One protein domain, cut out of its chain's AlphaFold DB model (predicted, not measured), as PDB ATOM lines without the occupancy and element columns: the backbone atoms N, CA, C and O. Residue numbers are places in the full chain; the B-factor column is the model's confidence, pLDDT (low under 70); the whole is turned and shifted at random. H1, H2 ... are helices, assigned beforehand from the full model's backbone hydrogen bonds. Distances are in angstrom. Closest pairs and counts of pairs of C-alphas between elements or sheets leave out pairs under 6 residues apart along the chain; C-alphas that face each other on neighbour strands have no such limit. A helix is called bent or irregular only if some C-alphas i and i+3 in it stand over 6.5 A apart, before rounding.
ATOM      1  N   LEU A  17     -27.138  15.197  92.735       91.19
ATOM      2  CA  LEU A  17     -28.107  15.309  91.638       91.19
ATOM      3  C   LEU A  17     -27.493  14.953  90.277       91.19
ATOM      4  O   LEU A  17     -28.153  14.307  89.468       91.19
ATOM      5  N   LEU A  18     -26.233  15.330  90.036       92.06
ATOM      6  CA  LEU A  18     -25.495  14.944  88.833       92.06
ATOM      7  C   LEU A  18     -25.235  13.428  88.795       92.06
ATOM      8  O   LEU A  18     -25.434  12.795  87.766       92.06
ATOM      9  N   CYS A  19     -24.837  12.820  89.914       90.06
ATOM     10  CA  CYS A  19     -24.649  11.371  89.993       90.06
ATOM     11  C   CYS A  19     -25.965  10.620  89.744       90.06
ATOM     12  O   CYS A  19     -25.988   9.675  88.960       90.06
ATOM     13  N   VAL A  20     -27.068  11.063  90.357       91.88
ATOM     14  CA  VAL A  20     -28.398  10.465  90.164       91.88
ATOM     15  C   VAL A  20     -28.871  10.619  88.717       91.88
ATOM     16  O   VAL A  20     -29.390   9.659  88.151       91.88
ATOM     17  N   SER A  21     -28.662  11.779  88.086       90.94
ATOM     18  CA  SER A  21     -29.061  11.989  86.689       90.94
ATOM     19  C   SER A  21     -28.240  11.137  85.722       90.94
ATOM     20  O   SER A  21     -28.814  10.522  84.827       90.94
ATOM     21  N   VAL A  22     -26.927  11.013  85.934       93.00
ATOM     22  CA  VAL A  22     -26.051  10.150  85.127       93.00
ATOM     23  C   VAL A  22     -26.434   8.677  85.281       93.00
ATOM     24  O   VAL A  22     -26.555   7.977  84.276       93.00
ATOM     25  N   ILE A  23     -26.696   8.211  86.508       92.88
ATOM     26  CA  ILE A  23     -27.187   6.848  86.767       92.88
ATOM     27  C   ILE A  23     -28.546   6.627  86.093       92.88
ATOM     28  O   ILE A  23     -28.752   5.595  85.456       92.88
ATOM     29  N   GLY A  24     -29.459   7.598  86.183       92.38
ATOM     30  CA  GLY A  24     -30.773   7.544  85.543       92.38
ATOM     31  C   GLY A  24     -30.684   7.463  84.018       92.38
ATOM     32  O   GLY A  24     -31.301   6.589  83.413       92.38
ATOM     33  N   ILE A  25     -29.865   8.313  83.392       93.75
ATOM     34  CA  ILE A  25     -29.615   8.298  81.943       93.75
ATOM     35  C   ILE A  25     -28.987   6.966  81.524       93.75
ATOM     36  O   ILE A  25     -29.437   6.361  80.551       93.75
ATOM     37  N   TRP A  26     -27.991   6.477  82.268       95.06
ATOM     38  CA  TRP A  26     -27.372   5.179  82.006       95.06
ATOM     39  C   TRP A  26     -28.386   4.035  82.103       95.06
ATOM     40  O   TRP A  26     -28.416   3.169  81.232       95.06
ATOM     41  N   TYR A  27     -29.260   4.053  83.111       93.25
ATOM     42  CA  TYR A  27     -30.317   3.060  83.285       93.25
ATOM     43  C   TYR A  27     -31.326   3.079  82.127       93.25
ATOM     44  O   TYR A  27     -31.652   2.028  81.570       93.25
ATOM     45  N   VAL A  28     -31.780   4.267  81.710       91.56
ATOM     46  CA  VAL A  28     -32.682   4.439  80.557       91.56
ATOM     47  C   VAL A  28     -32.016   3.958  79.268       91.56
ATOM     48  O   VAL A  28     -32.621   3.185  78.526       91.56
ATOM     49  N   TYR A  29     -30.765   4.354  79.021       93.19
ATOM     50  CA  TYR A  29     -30.003   3.930  77.847       93.19
ATOM     51  C   TYR A  29     -29.807   2.410  77.820       93.19
ATOM     52  O   TYR A  29     -30.099   1.767  76.813       93.19
ATOM     53  N   LYS A  30     -29.388   1.814  78.943       93.44
ATOM     54  CA  LYS A  30     -29.222   0.363  79.083       93.44
ATOM     55  C   LYS A  30     -30.521  -0.379  78.757       93.44
ATOM     56  O   LYS A  30     -30.498  -1.318  77.964       93.44
ATOM     57  N   ASN A  31     -31.653   0.065  79.302       90.25
ATOM     58  CA  ASN A  31     -32.957  -0.540  79.021       90.25
ATOM     59  C   ASN A  31     -33.405  -0.340  77.569       90.25
ATOM     60  O   ASN A  31     -33.982  -1.252  76.980       90.25
ATOM     61  N   TRP A  32     -33.125   0.818  76.967       90.94
ATOM     62  CA  TRP A  32     -33.401   1.070  75.553       90.94
ATOM     63  C   TRP A  32     -32.612   0.122  74.640       90.94
ATOM     64  O   TRP A  32     -33.193  -0.474  73.733       90.94
ATOM     65  N   VAL A  33     -31.316  -0.090  74.913       91.69
ATOM     66  CA  VAL A  33     -30.478  -1.040  74.159       91.69
ATOM     67  C   VAL A  33     -31.017  -2.467  74.282       91.69
ATOM     68  O   VAL A  33     -31.135  -3.162  73.270       91.69
ATOM     69  N   ILE A  34     -31.385  -2.895  75.495       90.81
ATOM     70  CA  ILE A  34     -31.976  -4.220  75.739       90.81
ATOM     71  C   ILE A  34     -33.275  -4.379  74.940       90.81
ATOM     72  O   ILE A  34     -33.388  -5.318  74.155       90.81
ATOM     73  N   ARG A  35     -34.205  -3.419  75.038       91.69
ATOM     74  CA  ARG A  35     -35.480  -3.454  74.300       91.69
ATOM     75  C   ARG A  35     -35.283  -3.485  72.791       91.69
ATOM     76  O   ARG A  35     -36.000  -4.200  72.101       91.69
ATOM     77  N   LYS A  36     -34.308  -2.743  72.258       91.88
ATOM     78  CA  LYS A  36     -33.996  -2.765  70.823       91.88
ATOM     79  C   LYS A  36     -33.513  -4.149  70.378       91.88
ATOM     80  O   LYS A  36     -33.954  -4.636  69.339       91.88
ATOM     81  N   LYS A  37     -32.644  -4.789  71.169       92.88
ATOM     82  CA  LYS A  37     -32.157  -6.152  70.907       92.88
ATOM     83  C   LYS A  37     -33.284  -7.183  71.006       92.88
ATOM     84  O   LYS A  37     -33.395  -8.045  70.139       92.88
ATOM     85  N   ASP A  38     -34.134  -7.067  72.021       94.31
ATOM     86  CA  ASP A  38     -35.291  -7.942  72.206       94.31
ATOM     87  C   ASP A  38     -36.310  -7.789  71.075       94.31
ATOM     88  O   ASP A  38     -36.752  -8.798  70.537       94.31
ATOM     89  N   LYS A  39     -36.617  -6.556  70.645       94.25
ATOM     90  CA  LYS A  39     -37.492  -6.290  69.492       94.25
ATOM     91  C   LYS A  39     -36.974  -6.990  68.235       94.25
ATOM     92  O   LYS A  39     -37.744  -7.668  67.566       94.25
ATOM     93  N   LEU A  40     -35.674  -6.875  67.944       93.75
ATOM     94  CA  LEU A  40     -35.061  -7.532  66.785       93.75
ATOM     95  C   LEU A  40     -35.165  -9.062  66.881       93.75
ATOM     96  O   LEU A  40     -35.637  -9.705  65.949       93.75
ATOM     97  N   ARG A  41     -34.824  -9.629  68.045       94.44
ATOM     98  CA  ARG A  41     -34.948 -11.068  68.315       94.44
ATOM     99  C   ARG A  41     -36.386 -11.565  68.148       94.44
ATOM    100  O   ARG A  41     -36.593 -12.652  67.624       94.44
ATOM    101  N   MET A  42     -37.379 -10.800  68.599       95.69
ATOM    102  CA  MET A  42     -38.785 -11.178  68.432       95.69
ATOM    103  C   MET A  42     -39.189 -11.176  66.958       95.69
ATOM    104  O   MET A  42     -39.854 -12.110  66.521       95.69
ATOM    105  N   LEU A  43     -38.749 -10.187  66.175       94.56
ATOM    106  CA  LEU A  43     -39.018 -10.137  64.735       94.56
ATOM    107  C   LEU A  43     -38.396 -11.326  63.983       94.56
ATOM    108  O   LEU A  43     -39.055 -11.897  63.120       94.56
ATOM    109  N   GLU A  44     -37.186 -11.757  64.353       96.19
ATOM    110  CA  GLU A  44     -36.548 -12.970  63.804       96.19
ATOM    111  C   GLU A  44     -37.337 -14.255  64.114       96.19
ATOM    112  O   GLU A  44     -37.258 -15.237  63.380       96.19
ATOM    113  N   LEU A  45     -38.117 -14.264  65.199       96.56
ATOM    114  CA  LEU A  45     -38.939 -15.404  65.610       96.56
ATOM    115  C   LEU A  45     -40.367 -15.352  65.057       96.56
ATOM    116  O   LEU A  45     -41.138 -16.271  65.340       96.56
ATOM    117  N   ARG A  46     -40.737 -14.320  64.283       95.94
ATOM    118  CA  ARG A  46     -42.120 -14.105  63.825       95.94
ATOM    119  C   ARG A  46     -42.710 -15.332  63.143       95.94
ATOM    120  O   ARG A  46     -43.786 -15.771  63.524       95.94
ATOM    121  N   GLU A  47     -41.972 -15.932  62.214       96.44
ATOM    122  CA  GLU A  47     -42.428 -17.123  61.491       96.44
ATOM    123  C   GLU A  47     -42.673 -18.314  62.428       96.44
ATOM    124  O   GLU A  47     -43.685 -18.999  62.313       96.44
ATOM    125  N   ARG A  48     -41.801 -18.521  63.423       96.81
ATOM    126  CA  ARG A  48     -41.970 -19.598  64.410       96.81
ATOM    127  C   ARG A  48     -43.212 -19.401  65.275       96.81
ATOM    128  O   ARG A  48     -43.868 -20.380  65.613       96.81
ATOM    129  N   PHE A  49     -43.529 -18.161  65.642       97.06
ATOM    130  CA  PHE A  49     -44.761 -17.843  66.365       97.06
ATOM    131  C   PHE A  49     -45.999 -18.055  65.498       97.06
ATOM    132  O   PHE A  49     -46.966 -18.637  65.974       97.06
ATOM    133  N   THR A  50     -45.960 -17.656  64.224       95.94
ATOM    134  CA  THR A  50     -47.046 -17.940  63.276       95.94
ATOM    135  C   THR A  50     -47.282 -19.447  63.143       95.94
ATOM    136  O   THR A  50     -48.405 -19.899  63.332       95.94
ATOM    137  N   GLN A  51     -46.223 -20.241  62.952       95.75
ATOM    138  CA  GLN A  51     -46.312 -21.706  62.890       95.75
ATOM    139  C   GLN A  51     -46.889 -22.318  64.176       95.75
ATOM    140  O   GLN A  51     -47.706 -23.239  64.115       95.75
ATOM    141  N   ALA A  52     -46.494 -21.805  65.347       96.19
ATOM    142  CA  ALA A  52     -47.056 -22.245  66.620       96.19
ATOM    143  C   ALA A  52     -48.564 -21.958  66.695       96.19
ATOM    144  O   ALA A  52     -49.335 -22.820  67.110       96.19
ATOM    145  N   ASN A  53     -48.997 -20.785  66.237       95.75
ATOM    146  CA  ASN A  53     -50.399 -20.380  66.249       95.75
ATOM    147  C   ASN A  53     -51.261 -21.174  65.254       95.75
ATOM    148  O   ASN A  53     -52.387 -21.560  65.575       95.75
ATOM    149  N   ASP A  54     -50.719 -21.481  64.075       95.25
ATOM    150  CA  ASP A  54     -51.361 -22.373  63.107       95.25
ATOM    151  C   ASP A  54     -51.556 -23.769  63.707       95.25
ATOM    152  O   ASP A  54     -52.610 -24.387  63.547       95.25
ATOM    153  N   LYS A  55     -50.559 -24.264  64.450       93.81
ATOM    154  CA  LYS A  55     -50.658 -25.545  65.152       93.81
ATOM    155  C   LYS A  55     -51.679 -25.511  66.285       93.81
ATOM    156  O   LYS A  55     -52.473 -26.439  66.368       93.81
ATOM    157  N   ILE A  56     -51.709 -24.452  67.097       94.19
ATOM    158  CA  ILE A  56     -52.755 -24.229  68.113       94.19
ATOM    159  C   ILE A  56     -54.133 -24.322  67.448       94.19
ATOM    160  O   ILE A  56     -54.977 -25.097  67.878       94.19
ATOM    161  N   THR A  57     -54.333 -23.628  66.330       93.12
ATOM    162  CA  THR A  57     -55.612 -23.638  65.604       93.12
ATOM    163  C   THR A  57     -56.003 -25.041  65.132       93.12
ATOM    164  O   THR A  57     -57.167 -25.419  65.224       93.12
ATOM    165  N   ARG A  58     -55.036 -25.837  64.657       92.12
ATOM    166  CA  ARG A  58     -55.274 -27.231  64.247       92.12
ATOM    167  C   ARG A  58     -55.557 -28.160  65.426       92.12
ATOM    168  O   ARG A  58     -56.354 -29.072  65.272       92.12
ATOM    169  N   LEU A  59     -54.903 -27.953  66.568       91.12
ATOM    170  CA  LEU A  59     -55.111 -28.762  67.772       91.12
ATOM    171  C   LEU A  59     -56.480 -28.486  68.408       91.12
ATOM    172  O   LEU A  59     -57.136 -29.413  68.869       91.12
ATOM    173  N   PHE A  60     -56.929 -27.229  68.396       92.25
ATOM    174  CA  PHE A  60     -58.173 -26.797  69.038       92.25
ATOM    175  C   PHE A  60     -59.326 -26.612  68.036       92.25
ATOM    176  O   PHE A  60     -60.033 -25.603  68.063       92.25
ATOM    177  N   ASN A  61     -59.531 -27.585  67.143       93.19
ATOM    178  CA  ASN A  61     -60.550 -27.528  66.083       93.19
ATOM    179  C   ASN A  61     -61.839 -28.326  66.383       93.19
ATOM    180  O   ASN A  61     -62.787 -28.269  65.603       93.19
ATOM    181  N   PHE A  62     -61.900 -29.023  67.521       94.50
ATOM    182  CA  PHE A  62     -62.988 -29.916  67.948       94.50
ATOM    183  C   PHE A  62     -63.169 -31.191  67.113       94.50
ATOM    184  O   PHE A  62     -64.180 -31.865  67.274       94.50
ATOM    185  N   GLU A  63     -62.207 -31.564  66.269       92.38
ATOM    186  CA  GLU A  63     -62.242 -32.850  65.556       92.38
ATOM    187  C   GLU A  63     -61.764 -34.009  66.444       92.38
ATOM    188  O   GLU A  63     -62.196 -35.152  66.276       92.38
ATOM    189  N   LYS A  64     -60.883 -33.723  67.412       93.88
ATOM    190  CA  LYS A  64     -60.290 -34.714  68.320       93.88
ATOM    191  C   LYS A  64     -60.240 -34.222  69.763       93.88
ATOM    192  O   LYS A  64     -60.141 -33.020  70.015       93.88
ATOM    193  N   TYR A  65     -60.291 -35.178  70.688       96.19
ATOM    194  CA  TYR A  65     -60.016 -34.957  72.105       96.19
ATOM    195  C   TYR A  65     -58.543 -34.567  72.275       96.19
ATOM    196  O   TYR A  65     -57.698 -35.152  71.607       96.19
ATOM    197  N   PHE A  66     -58.235 -33.598  73.143       96.44
ATOM    198  CA  PHE A  66     -56.858 -33.169  73.396       96.44
ATOM    199  C   PHE A  66     -56.336 -33.811  74.687       96.44
ATOM    200  O   PHE A  66     -56.639 -33.370  75.799       96.44
ATOM    201  N   SER A  67     -55.584 -34.893  74.536       95.81
ATOM    202  CA  SER A  67     -55.033 -35.690  75.635       95.81
ATOM    203  C   SER A  67     -53.880 -34.989  76.366       95.81
ATOM    204  O   SER A  67     -53.246 -34.052  75.872       95.81
ATOM    205  N   PHE A  68     -53.561 -35.479  77.558       95.31
ATOM    206  CA  PHE A  68     -52.423 -35.067  78.358       95.31
ATOM    207  C   PHE A  68     -51.103 -35.312  77.624       95.31
ATOM    208  O   PHE A  68     -50.222 -34.455  77.649       95.31
ATOM    209  N   ARG A  69     -50.943 -36.439  76.918       94.88
ATOM    210  CA  ARG A  69     -49.761 -36.675  76.076       94.88
ATOM    211  C   ARG A  69     -49.593 -35.602  75.008       94.88
ATOM    212  O   ARG A  69     -48.468 -35.150  74.788       94.88
ATOM    213  N   GLU A  70     -50.670 -35.183  74.351       93.56
ATOM    214  CA  GLU A  70     -50.606 -34.127  73.340       93.56
ATOM    215  C   GLU A  70     -50.278 -32.760  73.961       93.56
ATOM    216  O   GLU A  70     -49.456 -32.027  73.408       93.56
ATOM    217  N   GLU A  71     -50.817 -32.455  75.148       94.12
ATOM    218  CA  GLU A  71     -50.436 -31.284  75.955       94.12
ATOM    219  C   GLU A  71     -48.929 -31.299  76.263       94.12
ATOM    220  O   GLU A  71     -48.226 -30.315  76.019       94.12
ATOM    221  N   GLN A  72     -48.394 -32.435  76.723       95.31
ATOM    222  CA  GLN A  72     -46.963 -32.587  77.004       95.31
ATOM    223  C   GLN A  72     -46.105 -32.448  75.740       95.31
ATOM    224  O   GLN A  72     -45.036 -31.832  75.779       95.31
ATOM    225  N   HIS A  73     -46.551 -32.996  74.608       94.19
ATOM    226  CA  HIS A  73     -45.861 -32.824  73.333       94.19
ATOM    227  C   HIS A  73     -45.823 -31.347  72.921       94.19
ATOM    228  O   HIS A  73     -44.759 -30.840  72.563       94.19
ATOM    229  N   PHE A  74     -46.954 -30.642  73.019       93.12
ATOM    230  CA  PHE A  74     -47.047 -29.210  72.742       93.12
ATOM    231  C   PHE A  74     -46.089 -28.398  73.626       93.12
ATOM    232  O   PHE A  74     -45.306 -27.589  73.119       93.12
ATOM    233  N   PHE A  75     -46.078 -28.665  74.934       94.75
ATOM    234  CA  PHE A  75     -45.158 -28.022  75.870       94.75
ATOM    235  C   PHE A  75     -43.694 -28.237  75.494       94.75
ATOM    236  O   PHE A  75     -42.923 -27.280  75.405       94.75
ATOM    237  N   ASN A  76     -43.300 -29.487  75.262       95.88
ATOM    238  CA  ASN A  76     -41.912 -29.829  74.965       95.88
ATOM    239  C   ASN A  76     -41.429 -29.196  73.657       95.88
ATOM    240  O   ASN A  76     -40.313 -28.680  73.603       95.88
ATOM    241  N   GLU A  77     -42.279 -29.178  72.635       95.38
ATOM    242  CA  GLU A  77     -41.978 -28.598  71.328       95.38
ATOM    243  C   GLU A  77     -41.757 -27.079  71.388       95.38
ATOM    244  O   GLU A  77     -40.817 -26.555  70.782       95.38
ATOM    245  N   PHE A  78     -42.583 -26.358  72.153       95.88
ATOM    246  CA  PHE A  78     -42.541 -24.893  72.193       95.88
ATOM    247  C   PHE A  78     -41.815 -24.299  73.404       95.88
ATOM    248  O   PHE A  78     -41.669 -23.075  73.493       95.88
ATOM    249  N   LYS A  79     -41.256 -25.134  74.286       96.56
ATOM    250  CA  LYS A  79     -40.475 -24.724  75.466       96.56
ATOM    251  C   LYS A  79     -39.391 -23.702  75.152       96.56
ATOM    252  O   LYS A  79     -39.248 -22.692  75.845       96.56
ATOM    253  N   ASP A  80     -38.626 -23.938  74.091       96.75
ATOM    254  CA  ASP A  80     -37.546 -23.036  73.692       96.75
ATOM    255  C   ASP A  80     -38.061 -21.732  73.082       96.75
ATOM    256  O   ASP A  80     -37.413 -20.693  73.221       96.75
ATOM    257  N   LEU A  81     -39.225 -21.760  72.423       96.38
ATOM    258  CA  LEU A  81     -39.863 -20.555  71.898       96.38
ATOM    259  C   LEU A  81     -40.370 -19.686  73.055       96.38
ATOM    260  O   LEU A  81     -40.053 -18.498  73.107       96.38
ATOM    261  N   ARG A  82     -41.039 -20.295  74.042       96.44
ATOM    262  CA  ARG A  82     -41.526 -19.612  75.246       96.44
ATOM    263  C   ARG A  82     -40.404 -18.967  76.060       96.44
ATOM    264  O   ARG A  82     -40.557 -17.831  76.509       96.44
ATOM    265  N   LYS A  83     -39.261 -19.650  76.219       96.12
ATOM    266  CA  LYS A  83     -38.070 -19.123  76.919       96.12
ATOM    267  C   LYS A  83     -37.457 -17.889  76.252       96.12
ATOM    268  O   LYS A  83     -36.768 -17.117  76.915       96.12
ATOM    269  N   LYS A  84     -37.648 -17.714  74.940       95.38
ATOM    270  CA  LYS A  84     -37.109 -16.563  74.199       95.38
ATOM    271  C   LYS A  84     -37.949 -15.300  74.370       95.38
ATOM    272  O   LYS A  84     -37.450 -14.228  74.036       95.38
ATOM    273  N   ILE A  85     -39.163 -15.407  74.910       95.25
ATOM    274  CA  ILE A  85     -40.038 -14.262  75.170       95.25
ATOM    275  C   ILE A  85     -39.510 -13.491  76.391       95.25
ATOM    276  O   ILE A  85     -39.393 -14.073  77.473       95.25
ATOM    277  N   PRO A  86     -39.166 -12.199  76.253       93.25
ATOM    278  CA  PRO A  86     -38.762 -11.368  77.381       93.25
ATOM    279  C   PRO A  86     -39.947 -11.078  78.313       93.25
ATOM    280  O   PRO A  86     -41.084 -10.966  77.865       93.25
ATOM    281  N   SER A  87     -39.675 -10.880  79.605       87.31
ATOM    282  CA  SER A  87     -40.705 -10.554  80.607       87.31
ATOM    283  C   SER A  87     -41.456  -9.252  80.302       87.31
ATOM    284  O   SER A  87     -42.638  -9.130  80.596       87.31
ATOM    285  N   ASP A  88     -40.774  -8.292  79.674       87.25
ATOM    286  CA  ASP A  88     -41.302  -6.971  79.324       87.25
ATOM    287  C   ASP A  88     -41.815  -6.916  77.868       87.25
ATOM    288  O   ASP A  88     -41.719  -5.872  77.219       87.25
ATOM    289  N   ILE A  89     -42.346  -8.022  77.326       89.75
ATOM    290  CA  ILE A  89     -42.803  -8.105  75.923       89.75
ATOM    291  C   ILE A  89     -43.781  -6.977  75.549       89.75
ATOM    292  O   ILE A  89     -43.626  -6.368  74.495       89.75
ATOM    293  N   ASN A  90     -44.685  -6.600  76.458       88.12
ATOM    294  CA  ASN A  90     -45.670  -5.525  76.260       88.12
ATOM    295  C   ASN A  90     -45.046  -4.125  76.110       88.12
ATOM    296  O   ASN A  90     -45.725  -3.178  75.730       88.12
ATOM    297  N   ARG A  91     -43.759  -3.959  76.447       88.00
ATOM    298  CA  ARG A  91     -43.003  -2.708  76.254       88.00
ATOM    299  C   ARG A  91     -42.215  -2.695  74.948       88.00
ATOM    300  O   ARG A  91     -41.550  -1.696  74.656       88.00
ATOM    301  N   LEU A  92     -42.219  -3.798  74.203       89.44
ATOM    302  CA  LEU A  92     -41.689  -3.828  72.852       89.44
ATOM    303  C   LEU A  92     -42.755  -3.264  71.922       89.44
ATOM    304  O   LEU A  92     -43.877  -3.746  71.873       89.44
ATOM    305  N   ASP A  93     -42.378  -2.241  71.173       88.88
ATOM    306  CA  ASP A  93     -43.206  -1.598  70.154       88.88
ATOM    307  C   ASP A  93     -43.339  -2.506  68.910       88.88
ATOM    308  O   ASP A  93     -42.762  -2.242  67.856       88.88
ATOM    309  N   LEU A  94     -43.963  -3.674  69.066       92.75
ATOM    310  CA  LEU A  94     -44.204  -4.641  67.994       92.75
ATOM    311  C   LEU A  94     -45.464  -4.266  67.208       92.75
ATOM    312  O   LEU A  94     -46.348  -3.585  67.719       92.75
ATOM    313  N   ALA A  95     -45.549  -4.731  65.959       94.12
ATOM    314  CA  ALA A  95     -46.768  -4.588  65.172       94.12
ATOM    315  C   ALA A  95     -47.952  -5.275  65.883       94.12
ATOM    316  O   ALA A  95     -47.769  -6.283  66.577       94.12
ATOM    317  N   GLU A  96     -49.149  -4.707  65.746       93.75
ATOM    318  CA  GLU A  96     -50.348  -5.143  66.474       93.75
ATOM    319  C   GLU A  96     -50.702  -6.605  66.172       93.75
ATOM    320  O   GLU A  96     -50.880  -7.404  67.089       93.75
ATOM    321  N   ASP A  97     -50.682  -6.982  64.893       94.44
ATOM    322  CA  ASP A  97     -50.909  -8.351  64.420       94.44
ATOM    323  C   ASP A  97     -49.949  -9.352  65.077       94.44
ATOM    324  O   ASP A  97     -50.352 -10.414  65.551       94.44
ATOM    325  N   PHE A  98     -48.668  -8.996  65.161       95.50
ATOM    326  CA  PHE A  98     -47.664  -9.864  65.751       95.50
ATOM    327  C   PHE A  98     -47.798  -9.945  67.275       95.50
ATOM    328  O   PHE A  98     -47.599 -11.012  67.857       95.50
ATOM    329  N   SER A  99     -48.188  -8.845  67.917       94.31
ATOM    330  CA  SER A  99     -48.466  -8.812  69.355       94.31
ATOM    331  C   SER A  99     -49.624  -9.745  69.717       94.31
ATOM    332  O   SER A  99     -49.517 -10.492  70.688       94.31
ATOM    333  N   VAL A 100     -50.683  -9.781  68.898       94.69
ATOM    334  CA  VAL A 100     -51.813 -10.714  69.062       94.69
ATOM    335  C   VAL A 100     -51.358 -12.169  68.938       94.69
ATOM    336  O   VAL A 100     -51.724 -12.989  69.778       94.69
ATOM    337  N   ILE A 101     -50.524 -12.495  67.944       95.75
ATOM    338  CA  ILE A 101     -49.982 -13.856  67.769       95.75
ATOM    339  C   ILE A 101     -49.177 -14.282  69.003       95.75
ATOM    340  O   ILE A 101     -49.372 -15.380  69.523       95.75
ATOM    341  N   ILE A 102     -48.284 -13.418  69.497       95.69
ATOM    342  CA  ILE A 102     -47.486 -13.722  70.691       95.69
ATOM    343  C   ILE A 102     -48.397 -13.909  71.904       95.69
ATOM    344  O   ILE A 102     -48.208 -14.867  72.650       95.69
ATOM    345  N   GLN A 103     -49.382 -13.030  72.101       94.19
ATOM    346  CA  GLN A 103     -50.281 -13.114  73.249       94.19
ATOM    347  C   GLN A 103     -51.135 -14.382  73.212       94.19
ATOM    348  O   GLN A 103     -51.288 -15.032  74.241       94.19
ATOM    349  N   ASN A 104     -51.646 -14.768  72.039       95.12
ATOM    350  CA  ASN A 104     -52.378 -16.019  71.880       95.12
ATOM    351  C   ASN A 104     -51.490 -17.218  72.233       95.12
ATOM    352  O   ASN A 104     -51.872 -18.030  73.067       95.12
ATOM    353  N   PHE A 105     -50.274 -17.280  71.681       96.62
ATOM    354  CA  PHE A 105     -49.312 -18.324  72.029       96.62
ATOM    355  C   PHE A 105     -49.003 -18.361  73.533       96.62
ATOM    356  O   PHE A 105     -49.012 -19.436  74.123       96.62
ATOM    357  N   VAL A 106     -48.727 -17.208  74.154       95.25
ATOM    358  CA  VAL A 106     -48.399 -17.114  75.585       95.25
ATOM    359  C   VAL A 106     -49.565 -17.590  76.437       95.25
ATOM    360  O   VAL A 106     -49.345 -18.421  77.304       95.25
ATOM    361  N   ASN A 107     -50.786 -17.130  76.161       93.69
ATOM    362  CA  ASN A 107     -51.974 -17.553  76.900       93.69
ATOM    363  C   ASN A 107     -52.203 -19.062  76.757       93.69
ATOM    364  O   ASN A 107     -52.422 -19.751  77.744       93.69
ATOM    365  N   THR A 108     -52.108 -19.601  75.538       94.50
ATOM    366  CA  THR A 108     -52.279 -21.041  75.318       94.50
ATOM    367  C   THR A 108     -51.179 -21.864  75.981       94.50
ATOM    368  O   THR A 108     -51.460 -22.939  76.490       94.50
ATOM    369  N   TYR A 109     -49.931 -21.396  75.962       95.69
ATOM    370  CA  TYR A 109     -48.812 -22.126  76.544       95.69
ATOM    371  C   TYR A 109     -48.812 -22.038  78.071       95.69
ATOM    372  O   TYR A 109     -48.686 -23.059  78.734       95.69
ATOM    373  N   ASP A 110     -48.947 -20.845  78.643       94.56
ATOM    374  CA  ASP A 110     -48.845 -20.654  80.091       94.56
ATOM    375  C   ASP A 110     -50.058 -21.239  80.830       94.56
ATOM    376  O   ASP A 110     -49.885 -21.810  81.905       94.56
ATOM    377  N   ASP A 111     -51.248 -21.197  80.216       94.69
ATOM    378  CA  ASP A 111     -52.490 -21.740  80.779       94.69
ATOM    379  C   ASP A 111     -52.935 -23.049  80.092       94.69
ATOM    380  O   ASP A 111     -54.127 -23.366  80.072       94.69
ATOM    381  N   ALA A 112     -52.011 -23.829  79.512       92.00
ATOM    382  CA  ALA A 112     -52.370 -24.960  78.640       92.00
ATOM    383  C   ALA A 112     -53.306 -25.979  79.302       92.00
ATOM    384  O   ALA A 112     -54.229 -26.471  78.654       92.00
ATOM    385  N   THR A 113     -53.119 -26.255  80.595       93.12
ATOM    386  CA  THR A 113     -53.976 -27.179  81.345       93.12
ATOM    387  C   THR A 113     -55.420 -26.673  81.421       93.12
ATOM    388  O   THR A 113     -56.349 -27.436  81.164       93.12
ATOM    389  N   LEU A 114     -55.619 -25.381  81.704       95.50
ATOM    390  CA  LEU A 114     -56.948 -24.767  81.749       95.50
ATOM    391  C   LEU A 114     -57.584 -24.720  80.355       95.50
ATOM    392  O   LEU A 114     -58.759 -25.049  80.194       95.50
ATOM    393  N   VAL A 115     -56.805 -24.341  79.338       94.56
ATOM    394  CA  VAL A 115     -57.264 -24.299  77.942       94.56
ATOM    395  C   VAL A 115     -57.690 -25.690  77.473       94.56
ATOM    396  O   VAL A 115     -58.755 -25.834  76.872       94.56
ATOM    397  N   ARG A 116     -56.909 -26.728  77.797       95.25
ATOM    398  CA  ARG A 116     -57.238 -28.125  77.498       95.25
ATOM    399  C   ARG A 116     -58.520 -28.565  78.186       95.25
ATOM    400  O   ARG A 116     -59.374 -29.148  77.529       95.25
ATOM    401  N   GLU A 117     -58.673 -28.290  79.478       96.12
ATOM    402  CA  GLU A 117     -59.877 -28.660  80.223       96.12
ATOM    403  C   GLU A 117     -61.131 -28.018  79.609       96.12
ATOM    404  O   GLU A 117     -62.117 -28.702  79.328       96.12
ATOM    405  N   GLN A 118     -61.077 -26.717  79.312       96.62
ATOM    406  CA  GLN A 118     -62.185 -26.000  78.679       96.62
ATOM    407  C   GLN A 118     -62.507 -26.545  77.284       96.62
ATOM    408  O   GLN A 118     -63.680 -26.761  76.963       96.62
ATOM    409  N   TYR A 119     -61.479 -26.793  76.471       97.31
ATOM    410  CA  TYR A 119     -61.628 -27.377  75.145       97.31
ATOM    411  C   TYR A 119     -62.247 -28.777  75.210       97.31
ATOM    412  O   TYR A 119     -63.248 -29.028  74.541       97.31
ATOM    413  N   ASN A 120     -61.721 -29.666  76.057       97.88
ATOM    414  CA  ASN A 120     -62.196 -31.043  76.181       97.88
ATOM    415  C   ASN A 120     -63.629 -31.109  76.716       97.88
ATOM    416  O   ASN A 120     -64.430 -31.891  76.211       97.88
ATOM    417  N   ASN A 121     -63.994 -30.248  77.668       97.50
ATOM    418  CA  ASN A 121     -65.370 -30.161  78.160       97.50
ATOM    419  C   ASN A 121     -66.347 -29.721  77.057       97.50
ATOM    420  O   ASN A 121     -67.475 -30.209  76.981       97.50
ATOM    421  N   GLN A 122     -65.932 -28.805  76.177       98.00
ATOM    422  CA  GLN A 122     -66.738 -28.414  75.019       98.00
ATOM    423  C   GLN A 122     -66.777 -29.503  73.944       98.00
ATOM    424  O   GLN A 122     -67.835 -29.735  73.359       98.00
ATOM    425  N   PHE A 123     -65.655 -30.181  73.700       98.06
ATOM    426  CA  PHE A 123     -65.572 -31.320  72.794       98.06
ATOM    427  C   PHE A 123     -66.538 -32.428  73.222       98.06
ATOM    428  O   PHE A 123     -67.355 -32.851  72.410       98.06
ATOM    429  N   ILE A 124     -66.537 -32.811  74.505       98.12
ATOM    430  CA  ILE A 124     -67.441 -33.836  75.047       98.12
ATOM    431  C   ILE A 124     -68.905 -33.469  74.785       98.12
ATOM    432  O   ILE A 124     -69.667 -34.301  74.306       98.12
TER     433      ILE A 124
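AT A GLANCE: This is residues 17 to 124 of the 412 residues of the protein "DNA helicase" of Mucilaginibacter pineti (UniProt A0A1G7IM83). One long helix, H1, sticks out with residues 17 to 31 as an arm from an elongated helical body, where H4 packs across H2 of the hairpin H2 and H3, and H5 makes the far end. The printed part has 108 residues with five named helices, H1 to H5 in chain order: all helix, loose, radius of gyration of the C-alphas 18.3 A, spans 66 by 24 by 22 A.

IN THESE COORDINATES: H1, residues 17 to 44, spans 40.6 A from C-alpha 17 at (-28.107, 15.309, 91.638). H2 is 46 to 59, 20.0 A; H3 68 to 83, 21.5 A; H4 96 to 110, 20.7 A; H5 112 to 124, 17.9 A, ending at (-67.441, -33.836, 75.047).

HOW THE PARTS SIT: H1 meets H2 only through their tight link. H2 and H4 touch at a steep tilt of 54 degrees, C-alphas 53 and 105 closest at 6.2 A. H3 is irregular, C-alphas 77 and 80 being 7.5 A apart, with 10 of 12 O i to N i+4 pairs within hydrogen-bond range; in H1, H2, H4 and H5 every pair is.

THE WHOLE: The printed part has no cut. The H3 to H4 link is long. No printed residue is under 70 in pLDDT.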